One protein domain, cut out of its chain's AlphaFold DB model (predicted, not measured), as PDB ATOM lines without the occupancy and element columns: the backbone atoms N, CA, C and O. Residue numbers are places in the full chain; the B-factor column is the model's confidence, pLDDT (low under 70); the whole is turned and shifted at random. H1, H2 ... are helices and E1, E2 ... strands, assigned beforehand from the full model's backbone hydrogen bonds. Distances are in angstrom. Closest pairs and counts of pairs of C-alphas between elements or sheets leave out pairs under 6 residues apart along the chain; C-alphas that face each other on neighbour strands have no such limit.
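This is residues 5 to 110 of the 113 residues of an uncharacterized protein of Bradyrhizobium icense (UniProt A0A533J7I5). A helical hairpin, H3 and H4, makes the core, with the three-stranded sheet E2 E3 E4 on one side and H1 crossing the two helices on the other. H2 packs on E5 of a small two-stranded sheet, E1 and E5. The printed part has 106 residues, with four named helices followed by five named strands; both sheets are antiparallel and the class is mixed. It is compact, with a radius of gyration of the C-alphas of 13.2 A and spans of 37 by 33 by 21 A.

Start with H1, residues 5 to 18; its residues 11 to 15 alone touch H2, residues 20 to 29, closest at the C-alphas of Leu 14 and Ala 23, 5.2 A. H3, residues 33 to 42, touches H1 about perpendicular at 78 degrees, closest at C-alphas 13 and 39, 5.3 A. H4, residues 47 to 59, forms a hairpin with H3 at a shallow tilt of 26 degrees, closest at C-alphas 40 and 50, 5.6 A. Next, E1, residues 63 to 66, pairs with E5, residues 106 to 109: look for N 64 and O 108, 2.9 A. E2, residues 73 to 79, E3, residues 87 to 94, and E4, residues 98 to 101, form a meander, successive antiparallel neighbours in two hairpins, with N 76 and O 91 at 2.9 A and N 92 and O 100 at 2.9 A. H3 and H4 are on the same face of this sheet; H4 is over E2 and E3 at a height of 9.4 A. Every O i to N i+4 pair is within hydrogen-bond range in H1, H2 and H3, and 8 of 9 in H4.

Find C-alpha 5 at (46.708, -49.065, -10.528); H1 runs 19.8 A from there. H4 spans 18.7 A, E2 19.5 A and E3 20.2 A. E5 ends at C-alpha 109, (35.540, -42.100, -7.000).

The two farthest C-alphas, of Asp 21 and Lys 83, are 38.8 A apart. The printed part has no cut and no long link, and no printed residue is under 70 in pLDDT.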
ATOM      1  N   HIS A   5      45.466 -49.281 -11.260       93.25
ATOM      2  CA  HIS A   5      46.708 -49.065 -10.528       93.25
ATOM      3  C   HIS A   5      46.693 -47.727  -9.799       93.25
ATOM      4  O   HIS A   5      46.994 -47.688  -8.605       93.25
ATOM      5  N   THR A   6      46.289 -46.651 -10.480       94.50
ATOM      6  CA  THR A   6      46.123 -45.341  -9.843       94.50
ATOM      7  C   THR A   6      45.085 -45.422  -8.729       94.50
ATOM      8  O   THR A   6      45.377 -45.018  -7.605       94.50
ATOM      9  N   VAL A   7      43.910 -46.006  -8.990       94.81
ATOM     10  CA  VAL A   7      42.851 -46.138  -7.974       94.81
ATOM     11  C   VAL A   7      43.352 -46.909  -6.751       94.81
ATOM     12  O   VAL A   7      43.209 -46.424  -5.629       94.81
ATOM     13  N   ALA A   8      43.984 -48.070  -6.943       95.31
ATOM     14  CA  ALA A   8      44.497 -48.881  -5.842       95.31
ATOM     15  C   ALA A   8      45.566 -48.146  -5.019       95.31
ATOM     16  O   ALA A   8      45.551 -48.235  -3.792       95.31
ATOM     17  N   ALA A   9      46.458 -47.395  -5.670       96.50
ATOM     18  CA  ALA A   9      47.486 -46.621  -4.984       96.50
ATOM     19  C   ALA A   9      46.893 -45.467  -4.157       96.50
ATOM     20  O   ALA A   9      47.263 -45.313  -2.994       96.50
ATOM     21  N   ILE A  10      45.934 -44.705  -4.705       95.81
ATOM     22  CA  ILE A  10      45.242 -43.634  -3.963       95.81
ATOM     23  C   ILE A  10      44.486 -44.209  -2.761       95.81
ATOM     24  O   ILE A  10      44.613 -43.710  -1.644       95.81
ATOM     25  N   VAL A  11      43.723 -45.283  -2.978       95.75
ATOM     26  CA  VAL A  11      42.979 -45.972  -1.916       95.75
ATOM     27  C   VAL A  11      43.938 -46.475  -0.835       95.75
ATOM     28  O   VAL A  11      43.681 -46.268   0.348       95.75
ATOM     29  N   GLY A  12      45.053 -47.100  -1.218       97.19
ATOM     30  CA  GLY A  12      46.070 -47.596  -0.291       97.19
ATOM     31  C   GLY A  12      46.700 -46.486   0.552       97.19
ATOM     32  O   GLY A  12      46.795 -46.631   1.771       97.19
ATOM     33  N   ALA A  13      47.060 -45.362  -0.070       97.62
ATOM     34  CA  ALA A  13      47.623 -44.203   0.618       97.62
ATOM     35  C   ALA A  13      46.643 -43.614   1.647       97.62
ATOM     36  O   ALA A  13      46.993 -43.434   2.813       97.62
ATOM     37  N   LEU A  14      45.388 -43.384   1.245       97.50
ATOM     38  CA  LEU A  14      44.352 -42.857   2.139       97.50
ATOM     39  C   LEU A  14      44.053 -43.817   3.295       97.50
ATOM     40  O   LEU A  14      43.940 -43.380   4.438       97.50
ATOM     41  N   ARG A  15      43.974 -45.124   3.022       97.19
ATOM     42  CA  ARG A  15      43.778 -46.161   4.047       97.19
ATOM     43  C   ARG A  15      44.901 -46.177   5.068       97.19
ATOM     44  O   ARG A  15      44.630 -46.258   6.261       97.19
ATOM     45  N   SER A  16      46.145 -46.093   4.601       96.38
ATOM     46  CA  SER A  16      47.313 -46.098   5.479       96.38
ATOM     47  C   SER A  16      47.335 -44.895   6.421       96.38
ATOM     48  O   SER A  16      47.823 -45.028   7.539       96.38
ATOM     49  N   LEU A  17      46.840 -43.734   5.979       96.56
ATOM     50  CA  LEU A  17      46.886 -42.500   6.763       96.56
ATOM     51  C   LEU A  17      45.642 -42.285   7.640       96.56
ATOM     52  O   LEU A  17      45.763 -41.788   8.757       96.56
ATOM     53  N   HIS A  18      44.454 -42.646   7.149       95.81
ATOM     54  CA  HIS A  18      43.173 -42.292   7.774       95.81
ATOM     55  C   HIS A  18      42.333 -43.494   8.240       95.81
ATOM     56  O   HIS A  18      41.294 -43.297   8.876       95.81
ATOM     57  N   GLY A  19      42.755 -44.726   7.942       96.69
ATOM     58  CA  GLY A  19      41.969 -45.943   8.167       96.69
ATOM     59  C   GLY A  19      40.963 -46.230   7.044       96.69
ATOM     60  O   GLY A  19      40.665 -45.365   6.219       96.69
ATOM     61  N   ASP A  20      40.453 -47.465   6.993       95.94
ATOM     62  CA  ASP A  20      39.622 -47.944   5.874       95.94
ATOM     63  C   ASP A  20      38.284 -47.209   5.750       95.94
ATOM     64  O   ASP A  20      37.966 -46.697   4.674       95.94
ATOM     65  N   ASP A  21      37.543 -47.087   6.852       96.50
ATOM     66  CA  ASP A  21      36.228 -46.439   6.856       96.50
ATOM     67  C   ASP A  21      36.325 -44.971   6.422       96.50
ATOM     68  O   ASP A  21      35.603 -44.533   5.523       96.50
ATOM     69  N   THR A  22      37.281 -44.227   6.987       96.50
ATOM     70  CA  THR A  22      37.510 -42.821   6.635       96.50
ATOM     71  C   THR A  22      37.920 -42.679   5.174       96.50
ATOM     72  O   THR A  22      37.347 -41.861   4.456       96.50
ATOM     73  N   ALA A  23      38.868 -43.496   4.698       96.25
ATOM     74  CA  ALA A  23      39.317 -43.465   3.309       96.25
ATOM     75  C   ALA A  23      38.163 -43.739   2.336       96.25
ATOM     76  O   ALA A  23      38.028 -43.059   1.314       96.25
ATOM     77  N   ARG A  24      37.286 -44.690   2.670       94.31
ATOM     78  CA  ARG A  24      36.084 -44.978   1.890       94.31
ATOM     79  C   ARG A  24      35.143 -43.778   1.855       94.31
ATOM     80  O   ARG A  24      34.739 -43.369   0.770       94.31
ATOM     81  N   THR A  25      34.836 -43.175   3.002       95.44
ATOM     82  CA  THR A  25      33.986 -41.977   3.067       95.44
ATOM     83  C   THR A  25      34.576 -40.815   2.269       95.44
ATOM     84  O   THR A  25      33.844 -40.157   1.534       95.44
ATOM     85  N   MET A  26      35.888 -40.584   2.352       95.75
ATOM     86  CA  MET A  26      36.587 -39.539   1.593       95.75
ATOM     87  C   MET A  26      36.462 -39.740   0.083       95.75
ATOM     88  O   MET A  26      36.256 -38.778  -0.652       95.75
ATOM     89  N   LEU A  27      36.557 -40.984  -0.387       93.62
ATOM     90  CA  LEU A  27      36.441 -41.306  -1.806       93.62
ATOM     91  C   LEU A  27      34.997 -41.283  -2.305       93.62
ATOM     92  O   LEU A  27      34.772 -40.902  -3.448       93.62
ATOM     93  N   THR A  28      34.020 -41.655  -1.477       93.56
ATOM     94  CA  THR A  28      32.599 -41.628  -1.857       93.56
ATOM     95  C   THR A  28      32.014 -40.217  -1.805       93.56
ATOM     96  O   THR A  28      31.360 -39.794  -2.752       93.56
ATOM     97  N   ASN A  29      32.272 -39.467  -0.731       93.19
ATOM     98  CA  ASN A  29      31.703 -38.127  -0.525       93.19
ATOM     99  C   ASN A  29      32.559 -37.016  -1.150       93.19
ATOM    100  O   ASN A  29      32.131 -35.867  -1.251       93.19
ATOM    101  N   GLY A  30      33.781 -37.359  -1.547       94.81
ATOM    102  CA  GLY A  30      34.737 -36.474  -2.179       94.81
ATOM    103  C   GLY A  30      35.690 -35.793  -1.205       94.81
ATOM    104  O   GLY A  30      35.286 -35.167  -0.222       94.81
ATOM    105  N   THR A  31      36.971 -35.837  -1.552       97.12
ATOM    106  CA  THR A  31      38.078 -35.194  -0.841       97.12
ATOM    107  C   THR A  31      38.806 -34.221  -1.765       97.12
ATOM    108  O   THR A  31      38.577 -34.225  -2.973       97.12
ATOM    109  N   THR A  32      39.654 -33.353  -1.226       97.94
ATOM    110  CA  THR A  32      40.460 -32.451  -2.055       97.94
ATOM    111  C   THR A  32      41.683 -33.173  -2.611       97.94
ATOM    112  O   THR A  32      42.185 -34.135  -2.019       97.94
ATOM    113  N   LEU A  33      42.204 -32.693  -3.738       98.06
ATOM    114  CA  LEU A  33      43.468 -33.169  -4.285       98.06
ATOM    115  C   LEU A  33      44.607 -32.953  -3.281       98.06
ATOM    116  O   LEU A  33      45.449 -33.834  -3.148       98.06
ATOM    117  N   ALA A  34      44.590 -31.855  -2.518       98.38
ATOM    118  CA  ALA A  34      45.567 -31.588  -1.458       98.38
ATOM    119  C   ALA A  34      45.656 -32.729  -0.429       98.38
ATOM    120  O   ALA A  34      46.746 -33.127  -0.027       98.38
ATOM    121  N   VAL A  35      44.518 -33.305  -0.035       98.25
ATOM    122  CA  VAL A  35      44.489 -34.419   0.922       98.25
ATOM    123  C   VAL A  35      45.038 -35.708   0.309       98.25
ATOM    124  O   VAL A  35      45.758 -36.454   0.968       98.25
ATOM    125  N   ILE A  36      44.748 -35.966  -0.968       97.69
ATOM    126  CA  ILE A  36      45.342 -37.101  -1.686       97.69
ATOM    127  C   ILE A  36      46.859 -36.918  -1.819       97.69
ATOM    128  O   ILE A  36      47.607 -37.872  -1.625       97.69
ATOM    129  N   ILE A  37      47.316 -35.700  -2.113       98.25
ATOM    130  CA  ILE A  37      48.734 -35.339  -2.190       98.25
ATOM    131  C   ILE A  37      49.431 -35.595  -0.852       98.25
ATOM    132  O   ILE A  37      50.437 -36.299  -0.837       98.25
ATOM    133  N   ASP A  38      48.884 -35.106   0.263       98.25
ATOM    134  CA  ASP A  38      49.451 -35.340   1.599       98.25
ATOM    135  C   ASP A  38      49.541 -36.843   1.918       98.25
ATOM    136  O   ASP A  38      50.592 -37.326   2.347       98.25
ATOM    137  N   ALA A  39      48.496 -37.617   1.604       98.12
ATOM    138  CA  ALA A  39      48.505 -39.066   1.787       98.12
ATOM    139  C   ALA A  39      49.580 -39.768   0.940       98.12
ATOM    140  O   ALA A  39      50.283 -40.651   1.438       98.12
ATOM    141  N   LEU A  40      49.746 -39.374  -0.325       98.00
ATOM    142  CA  LEU A  40      50.779 -39.922  -1.207       98.00
ATOM    143  C   LEU A  40      52.191 -39.580  -0.727       98.00
ATOM    144  O   LEU A  40      53.059 -40.447  -0.740       98.00
ATOM    145  N   LEU A  41      52.421 -38.346  -0.280       97.25
ATOM    146  CA  LEU A  41      53.735 -37.898   0.195       97.25
ATOM    147  C   LEU A  41      54.135 -38.529   1.533       97.25
ATOM    148  O   LEU A  41      55.325 -38.657   1.812       97.25
ATOM    149  N   ARG A  42      53.162 -38.951   2.345       96.81
ATOM    150  CA  ARG A  42      53.385 -39.707   3.590       96.81
ATOM    151  C   ARG A  42      53.449 -41.219   3.386       96.81
ATOM    152  O   ARG A  42      53.795 -41.942   4.318       96.81
ATOM    153  N   SER A  43      53.097 -41.706   2.199       95.38
ATOM    154  CA  SER A  43      53.148 -43.129   1.869       95.38
ATOM    155  C   SER A  43      54.586 -43.582   1.593       95.38
ATOM    156  O   SER A  43      55.413 -42.775   1.168       95.38
ATOM    157  N   PRO A  44      54.912 -44.877   1.772       94.62
ATOM    158  CA  PRO A  44      56.245 -45.421   1.501       94.62
ATOM    159  C   PRO A  44      56.497 -45.600  -0.012       94.62
ATOM    160  O   PRO A  44      56.802 -46.695  -0.481       94.62
ATOM    161  N   ILE A  45      56.343 -44.526  -0.791       95.31
ATOM    162  CA  ILE A  45      56.580 -44.463  -2.239       95.31
ATOM    163  C   ILE A  45      57.595 -43.367  -2.565       95.31
ATOM    164  O   ILE A  45      57.843 -42.463  -1.768       95.31
ATOM    165  N   THR A  46      58.199 -43.426  -3.752       96.81
ATOM    166  CA  THR A  46      59.131 -42.373  -4.167       96.81
ATOM    167  C   THR A  46      58.380 -41.082  -4.505       96.81
ATOM    168  O   THR A  46      57.242 -41.120  -4.976       96.81
ATOM    169  N   ASN A  47      59.031 -39.924  -4.348       96.19
ATOM    170  CA  ASN A  47      58.437 -38.640  -4.742       96.19
ATOM    171  C   ASN A  47      58.039 -38.611  -6.232       96.19
ATOM    172  O   ASN A  47      56.996 -38.071  -6.596       96.19
ATOM    173  N   ARG A  48      58.830 -39.270  -7.088       95.50
ATOM    174  CA  ARG A  48      58.527 -39.435  -8.514       95.50
ATOM    175  C   ARG A  48      57.223 -40.203  -8.737       95.50
ATOM    176  O   ARG A  48      56.430 -39.810  -9.593       95.50
ATOM    177  N   ASP A  49      57.008 -41.286  -7.994       96.94
ATOM    178  CA  ASP A  49      55.785 -42.084  -8.098       96.94
ATOM    179  C   ASP A  49      54.582 -41.318  -7.549       96.94
ATOM    180  O   ASP A  49      53.530 -41.314  -8.186       96.94
ATOM    181  N   ALA A  50      54.758 -40.596  -6.439       97.00
ATOM    182  CA  ALA A  50      53.740 -39.698  -5.906       97.00
ATOM    183  C   ALA A  50      53.323 -38.665  -6.965       97.00
ATOM    184  O   ALA A  50      52.151 -38.613  -7.326       97.00
ATOM    185  N   ALA A  51      54.270 -37.930  -7.559       95.88
ATOM    186  CA  ALA A  51      53.987 -36.953  -8.612       95.88
ATOM    187  C   ALA A  51      53.265 -37.578  -9.821       95.88
ATOM    188  O   ALA A  51      52.318 -36.999 -10.358       95.88
ATOM    189  N   ARG A  52      53.654 -38.793 -10.229       96.19
ATOM    190  CA  ARG A  52      52.969 -39.525 -11.304       96.19
ATOM    191  C   ARG A  52      51.520 -39.853 -10.937       96.19
ATOM    192  O   ARG A  52      50.643 -39.682 -11.782       96.19
ATOM    193  N   LEU A  53      51.263 -40.295  -9.707       97.44
ATOM    194  CA  LEU A  53      49.919 -40.604  -9.208       97.44
ATOM    195  C   LEU A  53      49.045 -39.349  -9.075       97.44
ATOM    196  O   LEU A  53      47.862 -39.409  -9.404       97.44
ATOM    197  N   MET A  54      49.621 -38.203  -8.697       95.50
ATOM    198  CA  MET A  54      48.908 -36.917  -8.660       95.50
ATOM    199  C   MET A  54      48.383 -36.500 -10.040       95.50
ATOM    200  O   MET A  54      47.300 -35.937 -10.154       95.50
ATOM    201  N   ILE A  55      49.119 -36.793 -11.114       95.00
ATOM    202  CA  ILE A  55      48.628 -36.585 -12.485       95.00
ATOM    203  C   ILE A  55      47.665 -37.699 -12.904       95.00
ATOM    204  O   ILE A  55      46.670 -37.439 -13.581       95.00
ATOM    205  N   GLY A  56      47.966 -38.941 -12.514       94.81
ATOM    206  CA  GLY A  56      47.153 -40.115 -12.814       94.81
ATOM    207  C   GLY A  56      45.718 -39.952 -12.326       94.81
ATOM    208  O   GLY A  56      44.786 -40.168 -13.100       94.81
ATOM    209  N   VAL A  57      45.525 -39.482 -11.089       94.69
ATOM    210  CA  VAL A  57      44.185 -39.307 -10.503       94.69
ATOM    211  C   VAL A  57      43.334 -38.334 -11.327       94.69
ATOM    212  O   VAL A  57      42.185 -38.648 -11.627       94.69
ATOM    213  N   LEU A  58      43.925 -37.234 -11.811       94.81
ATOM    214  CA  LEU A  58      43.250 -36.225 -12.639       94.81
ATOM    215  C   LEU A  58      42.922 -36.714 -14.059       94.81
ATOM    216  O   LEU A  58      41.997 -36.207 -14.687       94.81
ATOM    217  N   ARG A  59      43.687 -37.677 -14.593       92.31
ATOM    218  CA  ARG A  59      43.562 -38.158 -15.983       92.31
ATOM    219  C   ARG A  59      42.841 -39.492 -16.133       92.31
ATOM    220  O   ARG A  59      42.408 -39.808 -17.238       92.31
ATOM    221  N   SER A  60      42.743 -40.277 -15.063       91.31
ATOM    222  CA  SER A  60      42.214 -41.650 -15.088       91.31
ATOM    223  C   SER A  60      40.784 -41.739 -15.635       91.31
ATOM    224  O   SER A  60      40.420 -42.713 -16.292       91.31
ATOM    225  N   GLY A  61      39.960 -40.717 -15.380       90.31
ATOM    226  CA  GLY A  61      38.516 -40.775 -15.615       90.31
ATOM    227  C   GLY A  61      37.779 -41.714 -14.652       90.31
ATOM    228  O   GLY A  61      36.588 -41.951 -14.841       90.31
ATOM    229  N   ASP A  62      38.470 -42.246 -13.637       93.62
ATOM    230  CA  ASP A  62      37.875 -43.002 -12.528       93.62
ATOM    231  C   ASP A  62      37.445 -42.096 -11.373       93.62
ATOM    232  O   ASP A  62      36.783 -42.551 -10.448       93.62
ATOM    233  N   PHE A  63      37.799 -40.811 -11.422       94.25
ATOM    234  CA  PHE A  63      37.388 -39.809 -10.451       94.25
ATOM    235  C   PHE A  63      36.587 -38.725 -11.153       94.25
ATOM    236  O   PHE A  63      36.985 -38.233 -12.211       94.25
ATOM    237  N   ILE A  64      35.478 -38.326 -10.541       95.00
ATOM    238  CA  ILE A  64      34.815 -37.082 -10.906       95.00
ATOM    239  C   ILE A  64      35.623 -35.951 -10.274       95.00
ATOM    240  O   ILE A  64      35.812 -35.905  -9.055       95.00
ATOM    241  N   VAL A  65      36.113 -35.060 -11.133       94.94
ATOM    242  CA  VAL A  65      36.924 -33.900 -10.769       94.94
ATOM    243  C   VAL A  65      36.024 -32.671 -10.738       94.94
ATOM    244  O   VAL A  65      35.255 -32.431 -11.667       94.94
ATOM    245  N   THR A  66      36.085 -31.890  -9.664       95.62
ATOM    246  CA  THR A  66      35.361 -30.621  -9.541       95.62
ATOM    247  C   THR A  66      36.327 -29.518  -9.103       95.62
ATOM    248  O   THR A  66      36.959 -29.686  -8.065       95.62
ATOM    249  N   PRO A  67      36.436 -28.396  -9.833       94.06
ATOM    250  CA  PRO A  67      35.732 -28.106 -11.084       94.06
ATOM    251  C   PRO A  67      36.182 -29.036 -12.222       94.06
ATOM    252  O   PRO A  67      37.323 -29.484 -12.244       94.06
ATOM    253  N   ASP A  68      35.282 -29.328 -13.163       90.50
ATOM    254  CA  ASP A  68      35.662 -30.010 -14.407       90.50
ATOM    255  C   ASP A  68      36.609 -29.098 -15.187       90.50
ATOM    256  O   ASP A  68      36.258 -27.951 -15.430       90.50
ATOM    257  N   PHE A  69      37.787 -29.570 -15.590       89.00
ATOM    258  CA  PHE A  69      38.776 -28.754 -16.298       89.00
ATOM    259  C   PHE A  69      38.508 -28.579 -17.798       89.00
ATOM    260  O   PHE A  69      39.302 -27.894 -18.429       89.00
ATOM    261  N   SER A  70      37.445 -29.186 -18.351       79.38
ATOM    262  CA  SER A  70      36.971 -29.123 -19.751       79.38
ATOM    263  C   SER A  70      37.929 -28.476 -20.773       79.38
ATOM    264  O   SER A  70      38.084 -27.257 -20.819       79.38
ATOM    265  N   GLY A  71      38.507 -29.281 -21.667       83.38
ATOM    266  CA  GLY A  71      39.454 -28.810 -22.684       83.38
ATOM    267  C   GLY A  71      40.916 -29.000 -22.272       83.38
ATOM    268  O   GLY A  71      41.249 -29.935 -21.543       83.38
ATOM    269  N   THR A  72      41.809 -28.156 -22.794       90.19
ATOM    270  CA  THR A  72      43.250 -28.243 -22.514       90.19
ATOM    271  C   THR A  72      43.582 -27.579 -21.183       90.19
ATOM    272  O   THR A  72      43.273 -26.408 -20.966       90.19
ATOM    273  N   TRP A  73      44.286 -28.311 -20.325       94.69
ATOM    274  CA  TRP A  73      44.802 -27.824 -19.051       94.69
ATOM    275  C   TRP A  73      46.275 -28.200 -18.886       94.69
ATOM    276  O   TRP A  73      46.777 -29.145 -19.503       94.69
ATOM    277  N   HIS A  74      46.970 -27.453 -18.038       95.31
ATOM    278  CA  HIS A  74      48.367 -27.674 -17.684       95.31
ATOM    279  C   HIS A  74      48.510 -27.894 -16.182       95.31
ATOM    280  O   HIS A  74      47.665 -27.471 -15.395       95.31
ATOM    281  N   VAL A  75      49.614 -28.519 -15.779       96.12
ATOM    282  CA  VAL A  75      49.979 -28.645 -14.367       96.12
ATOM    283  C   VAL A  75      51.204 -27.815 -14.074       96.12
ATOM    284  O   VAL A  75      52.203 -27.883 -14.789       96.12
ATOM    285  N   LYS A  76      51.130 -27.077 -12.973       96.19
ATOM    286  CA  LYS A  76      52.282 -26.469 -12.331       96.19
ATOM    287  C   LYS A  76      52.608 -27.264 -11.075       96.19
ATOM    288  O   LYS A  76      51.820 -27.269 -10.135       96.19
ATOM    289  N   TYR A  77      53.766 -27.914 -11.058       96.25
ATOM    290  CA  TYR A  77      54.275 -28.542  -9.843       96.25
ATOM    291  C   TYR A  77      54.775 -27.488  -8.859       96.25
ATOM    292  O   TYR A  77      55.399 -26.496  -9.250       96.25
ATOM    293  N   VAL A  78      54.522 -27.739  -7.581       96.94
ATOM    294  CA  VAL A  78      55.107 -27.014  -6.460       96.94
ATOM    295  C   VAL A  78      56.212 -27.888  -5.892       96.94
ATOM    296  O   VAL A  78      55.978 -29.043  -5.542       96.94
ATOM    297  N   TYR A  79      57.418 -27.338  -5.820       96.62
ATOM    298  CA  TYR A  79      58.588 -28.025  -5.287       96.62
ATOM    299  C   TYR A  79      58.884 -27.544  -3.870       96.62
ATOM    300  O   TYR A  79      58.636 -26.382  -3.550       96.62
ATOM    301  N   GLU A  80      59.453 -28.418  -3.042       95.94
ATOM    302  CA  GLU A  80      59.830 -28.122  -1.651       95.94
ATOM    303  C   GLU A  80      60.698 -26.858  -1.526       95.94
ATOM    304  O   GLU A  80      60.524 -26.053  -0.614       95.94
ATOM    305  N   ASN A  81      61.639 -26.675  -2.453       93.94
ATOM    306  CA  ASN A  81      62.457 -25.473  -2.576       93.94
ATOM    307  C   ASN A  81      62.987 -25.327  -4.020       93.94
ATOM    308  O   ASN A  81      62.956 -26.298  -4.778       93.94
ATOM    309  N   PRO A  82      63.533 -24.157  -4.414       89.12
ATOM    310  CA  PRO A  82      63.950 -23.893  -5.797       89.12
ATOM    311  C   PRO A  82      65.058 -24.798  -6.357       89.12
ATOM    312  O   PRO A  82      65.279 -24.799  -7.564       89.12
ATOM    313  N   LYS A  83      65.792 -25.525  -5.504       93.38
ATOM    314  CA  LYS A  83      66.877 -26.436  -5.912       93.38
ATOM    315  C   LYS A  83      66.486 -27.912  -5.790       93.38
ATOM    316  O   LYS A  83      67.320 -28.778  -6.042       93.38
ATOM    317  N   SER A  84      65.250 -28.197  -5.388       92.62
ATOM    318  CA  SER A  84      64.741 -29.545  -5.171       92.62
ATOM    319  C   SER A  84      63.873 -29.991  -6.340       92.62
ATOM    320  O   SER A  84      63.111 -29.206  -6.897       92.62
ATOM    321  N   LEU A  85      63.966 -31.276  -6.681       93.19
ATOM    322  CA  LEU A  85      63.019 -31.937  -7.580       93.19
ATOM    323  C   LEU A  85      61.886 -32.629  -6.809       93.19
ATOM    324  O   LEU A  85      61.053 -33.287  -7.428       93.19
ATOM    325  N   ASN A  86      61.838 -32.473  -5.481       95.88
ATOM    326  CA  ASN A  86      60.766 -33.018  -4.660       95.88
ATOM    327  C   ASN A  86      59.496 -32.196  -4.862       95.88
ATOM    328  O   ASN A  86      59.411 -31.050  -4.413       95.88
ATOM    329  N   VAL A  87      58.513 -32.794  -5.525       97.38
ATOM    330  CA  VAL A  87      57.167 -32.243  -5.680       97.38
ATOM    331  C   VAL A  87      56.424 -32.378  -4.355       97.38
ATOM    332  O   VAL A  87      56.329 -33.479  -3.818       97.38
ATOM    333  N   VAL A  88      55.891 -31.277  -3.840       97.56
ATOM    334  CA  VAL A  88      55.123 -31.236  -2.584       97.56
ATOM    335  C   VAL A  88      53.651 -30.905  -2.800       97.56
ATOM    336  O   VAL A  88      52.835 -31.169  -1.928       97.56
ATOM    337  N   ASP A  89      53.309 -30.337  -3.955       97.88
ATOM    338  CA  ASP A  89      51.934 -30.031  -4.338       97.88
ATOM    339  C   ASP A  89      51.848 -29.783  -5.855       97.88
ATOM    340  O   ASP A  89      52.860 -29.791  -6.569       97.88
ATOM    341  N   LEU A  90      50.647 -29.529  -6.368       97.56
ATOM    342  CA  LEU A  90      50.436 -29.039  -7.722       97.56
ATOM    343  C   LEU A  90      49.250 -28.076  -7.818       97.56
ATOM    344  O   LEU A  90      48.353 -28.045  -6.980       97.56
ATOM    345  N   SER A  91      49.221 -27.306  -8.898       97.50
ATOM    346  CA  SER A  91      48.056 -26.517  -9.301       97.50
ATOM    347  C   SER A  91      47.698 -26.823 -10.748       97.50
ATOM    348  O   SER A  91      48.577 -27.107 -11.570       97.50
ATOM    349  N   VAL A  92      46.409 -26.744 -11.068       97.56
ATOM    350  CA  VAL A  92      45.899 -26.950 -12.427       97.56
ATOM    351  C   VAL A  92      45.617 -25.602 -13.063       97.56
ATOM    352  O   VAL A  92      44.907 -24.780 -12.495       97.56
ATOM    353  N   ILE A  93      46.169 -25.372 -14.248       96.94
ATOM    354  CA  ILE A  93      45.972 -24.152 -15.027       96.94
ATOM    355  C   ILE A  93      45.035 -24.480 -16.185       96.94
ATOM    356  O   ILE A  93      45.348 -25.324 -17.026       96.94
ATOM    357  N   THR A  94      43.909 -23.785 -16.233       94.25
ATOM    358  CA  THR A  94      42.935 -23.807 -17.328       94.25
ATOM    359  C   THR A  94      43.007 -22.488 -18.097       94.25
ATOM    360  O   THR A  94      43.313 -21.442 -17.518       94.25
ATOM    361  N   LEU A  95      42.769 -22.529 -19.409       87.19
ATOM    362  CA  LEU A  95      42.872 -21.337 -20.265       87.19
ATOM    363  C   LEU A  95      41.722 -20.345 -20.044       87.19
ATOM    364  O   LEU A  95      41.907 -19.143 -20.199       87.19
ATOM    365  N   ASP A  96      40.546 -20.850 -19.690       87.94
ATOM    366  CA  ASP A  96      39.290 -20.112 -19.576       87.94
ATOM    367  C   ASP A  96      38.959 -19.697 -18.135       87.94
ATOM    368  O   ASP A  96      38.290 -18.687 -17.925       87.94
ATOM    369  N   ARG A  97      39.425 -20.459 -17.138       88.94
ATOM    370  CA  ARG A  97      39.041 -20.281 -15.725       88.94
ATOM    371  C   ARG A  97      40.210 -20.016 -14.777       88.94
ATOM    372  O   ARG A  97      40.007 -19.872 -13.575       88.94
ATOM    373  N   GLY A  98      41.423 -19.881 -15.308       92.12
ATOM    374  CA  GLY A  98      42.609 -19.548 -14.525       92.12
ATOM    375  C   GLY A  98      43.198 -20.754 -13.794       92.12
ATOM    376  O   GLY A  98      43.181 -21.875 -14.303       92.12
ATOM    377  N   THR A  99      43.798 -20.512 -12.627       96.50
ATOM    378  CA  THR A  99      44.536 -21.534 -11.866       96.50
ATOM    379  C   THR A  99      43.731 -22.013 -10.663       96.50
ATOM    380  O   THR A  99      43.315 -21.197  -9.847       96.50
ATOM    381  N   PHE A 100      43.587 -23.328 -10.522       97.56
ATOM    382  CA  PHE A 100      43.000 -23.989  -9.361       97.56
ATOM    383  C   PHE A 100      44.098 -24.565  -8.467       97.56
ATOM    384  O   PHE A 100      44.955 -25.324  -8.936       97.56
ATOM    385  N   ALA A 101      44.067 -24.215  -7.181       98.19
ATOM    386  CA  ALA A 101      44.918 -24.847  -6.180       98.19
ATOM    387  C   ALA A 101      44.422 -26.269  -5.876       98.19
ATOM    388  O   ALA A 101      43.245 -26.585  -6.051       98.19
ATOM    389  N   SER A 102      45.304 -27.138  -5.380       98.38
ATOM    390  CA  SER A 102      44.951 -28.513  -4.993       98.38
ATOM    391  C   SER A 102      43.864 -28.582  -3.911       98.38
ATOM    392  O   SER A 102      43.117 -29.560  -3.842       98.38
ATOM    393  N   THR A 103      43.732 -27.542  -3.086       98.38
ATOM    394  CA  THR A 103      42.671 -27.397  -2.079       98.38
ATOM    395  C   THR A 103      41.297 -27.142  -2.688       98.38
ATOM    396  O   THR A 103      40.292 -27.510  -2.083       98.38
ATOM    397  N   ASP A 104      41.252 -26.564  -3.888       97.94
ATOM    398  CA  ASP A 104      40.014 -26.178  -4.573       97.94
ATOM    399  C   ASP A 104      39.538 -27.258  -5.556       97.94
ATOM    400  O   ASP A 104      38.430 -27.187  -6.087       97.94
ATOM    401  N   ILE A 105      40.368 -28.278  -5.791       97.81
ATOM    402  CA  ILE A 105      40.074 -29.410  -6.667       97.81
ATOM    403  C   ILE A 105      39.550 -30.559  -5.812       97.81
ATOM    404  O   ILE A 105      40.286 -31.127  -5.008       97.81
ATOM    405  N   ARG A 106      38.288 -30.936  -6.000       97.75
ATOM    406  CA  ARG A 106      37.649 -32.073  -5.331       97.75
ATOM    407  C   ARG A 106      37.582 -33.292  -6.239       97.75
ATOM    408  O   ARG A 106      37.344 -33.179  -7.438       97.75
ATOM    409  N   LEU A 107      37.771 -34.455  -5.631       96.19
ATOM    410  CA  LEU A 107      37.835 -35.766  -6.261       96.19
ATOM    411  C   LEU A 107      36.943 -36.727  -5.486       96.19
ATOM    412  O   LEU A 107      37.129 -36.901  -4.282       96.19
ATOM    413  N   HIS A 108      36.014 -37.380  -6.175       94.56
ATOM    414  CA  HIS A 108      35.304 -38.548  -5.657       94.56
ATOM    415  C   HIS A 108      35.354 -39.679  -6.676       94.56
ATOM    416  O   HIS A 108      35.388 -39.446  -7.885       94.56
ATOM    417  N   LEU A 109      35.412 -40.909  -6.179       93.75
ATOM    418  CA  LEU A 109      35.540 -42.100  -7.000       93.75
ATOM    419  C   LEU A 109      34.242 -42.324  -7.782       93.75
ATOM    420  O   LEU A 109      33.164 -42.465  -7.205       93.75
ATOM    421  N   HIS A 110      34.360 -42.379  -9.102       87.69
ATOM    422  CA  HIS A 110      33.258 -42.670  -9.998       87.69
ATOM    423  C   HIS A 110      33.011 -44.180 -10.030       87.69
ATOM    424  O   HIS A 110      33.687 -44.935 -10.731       87.69
TER     425      HIS A 110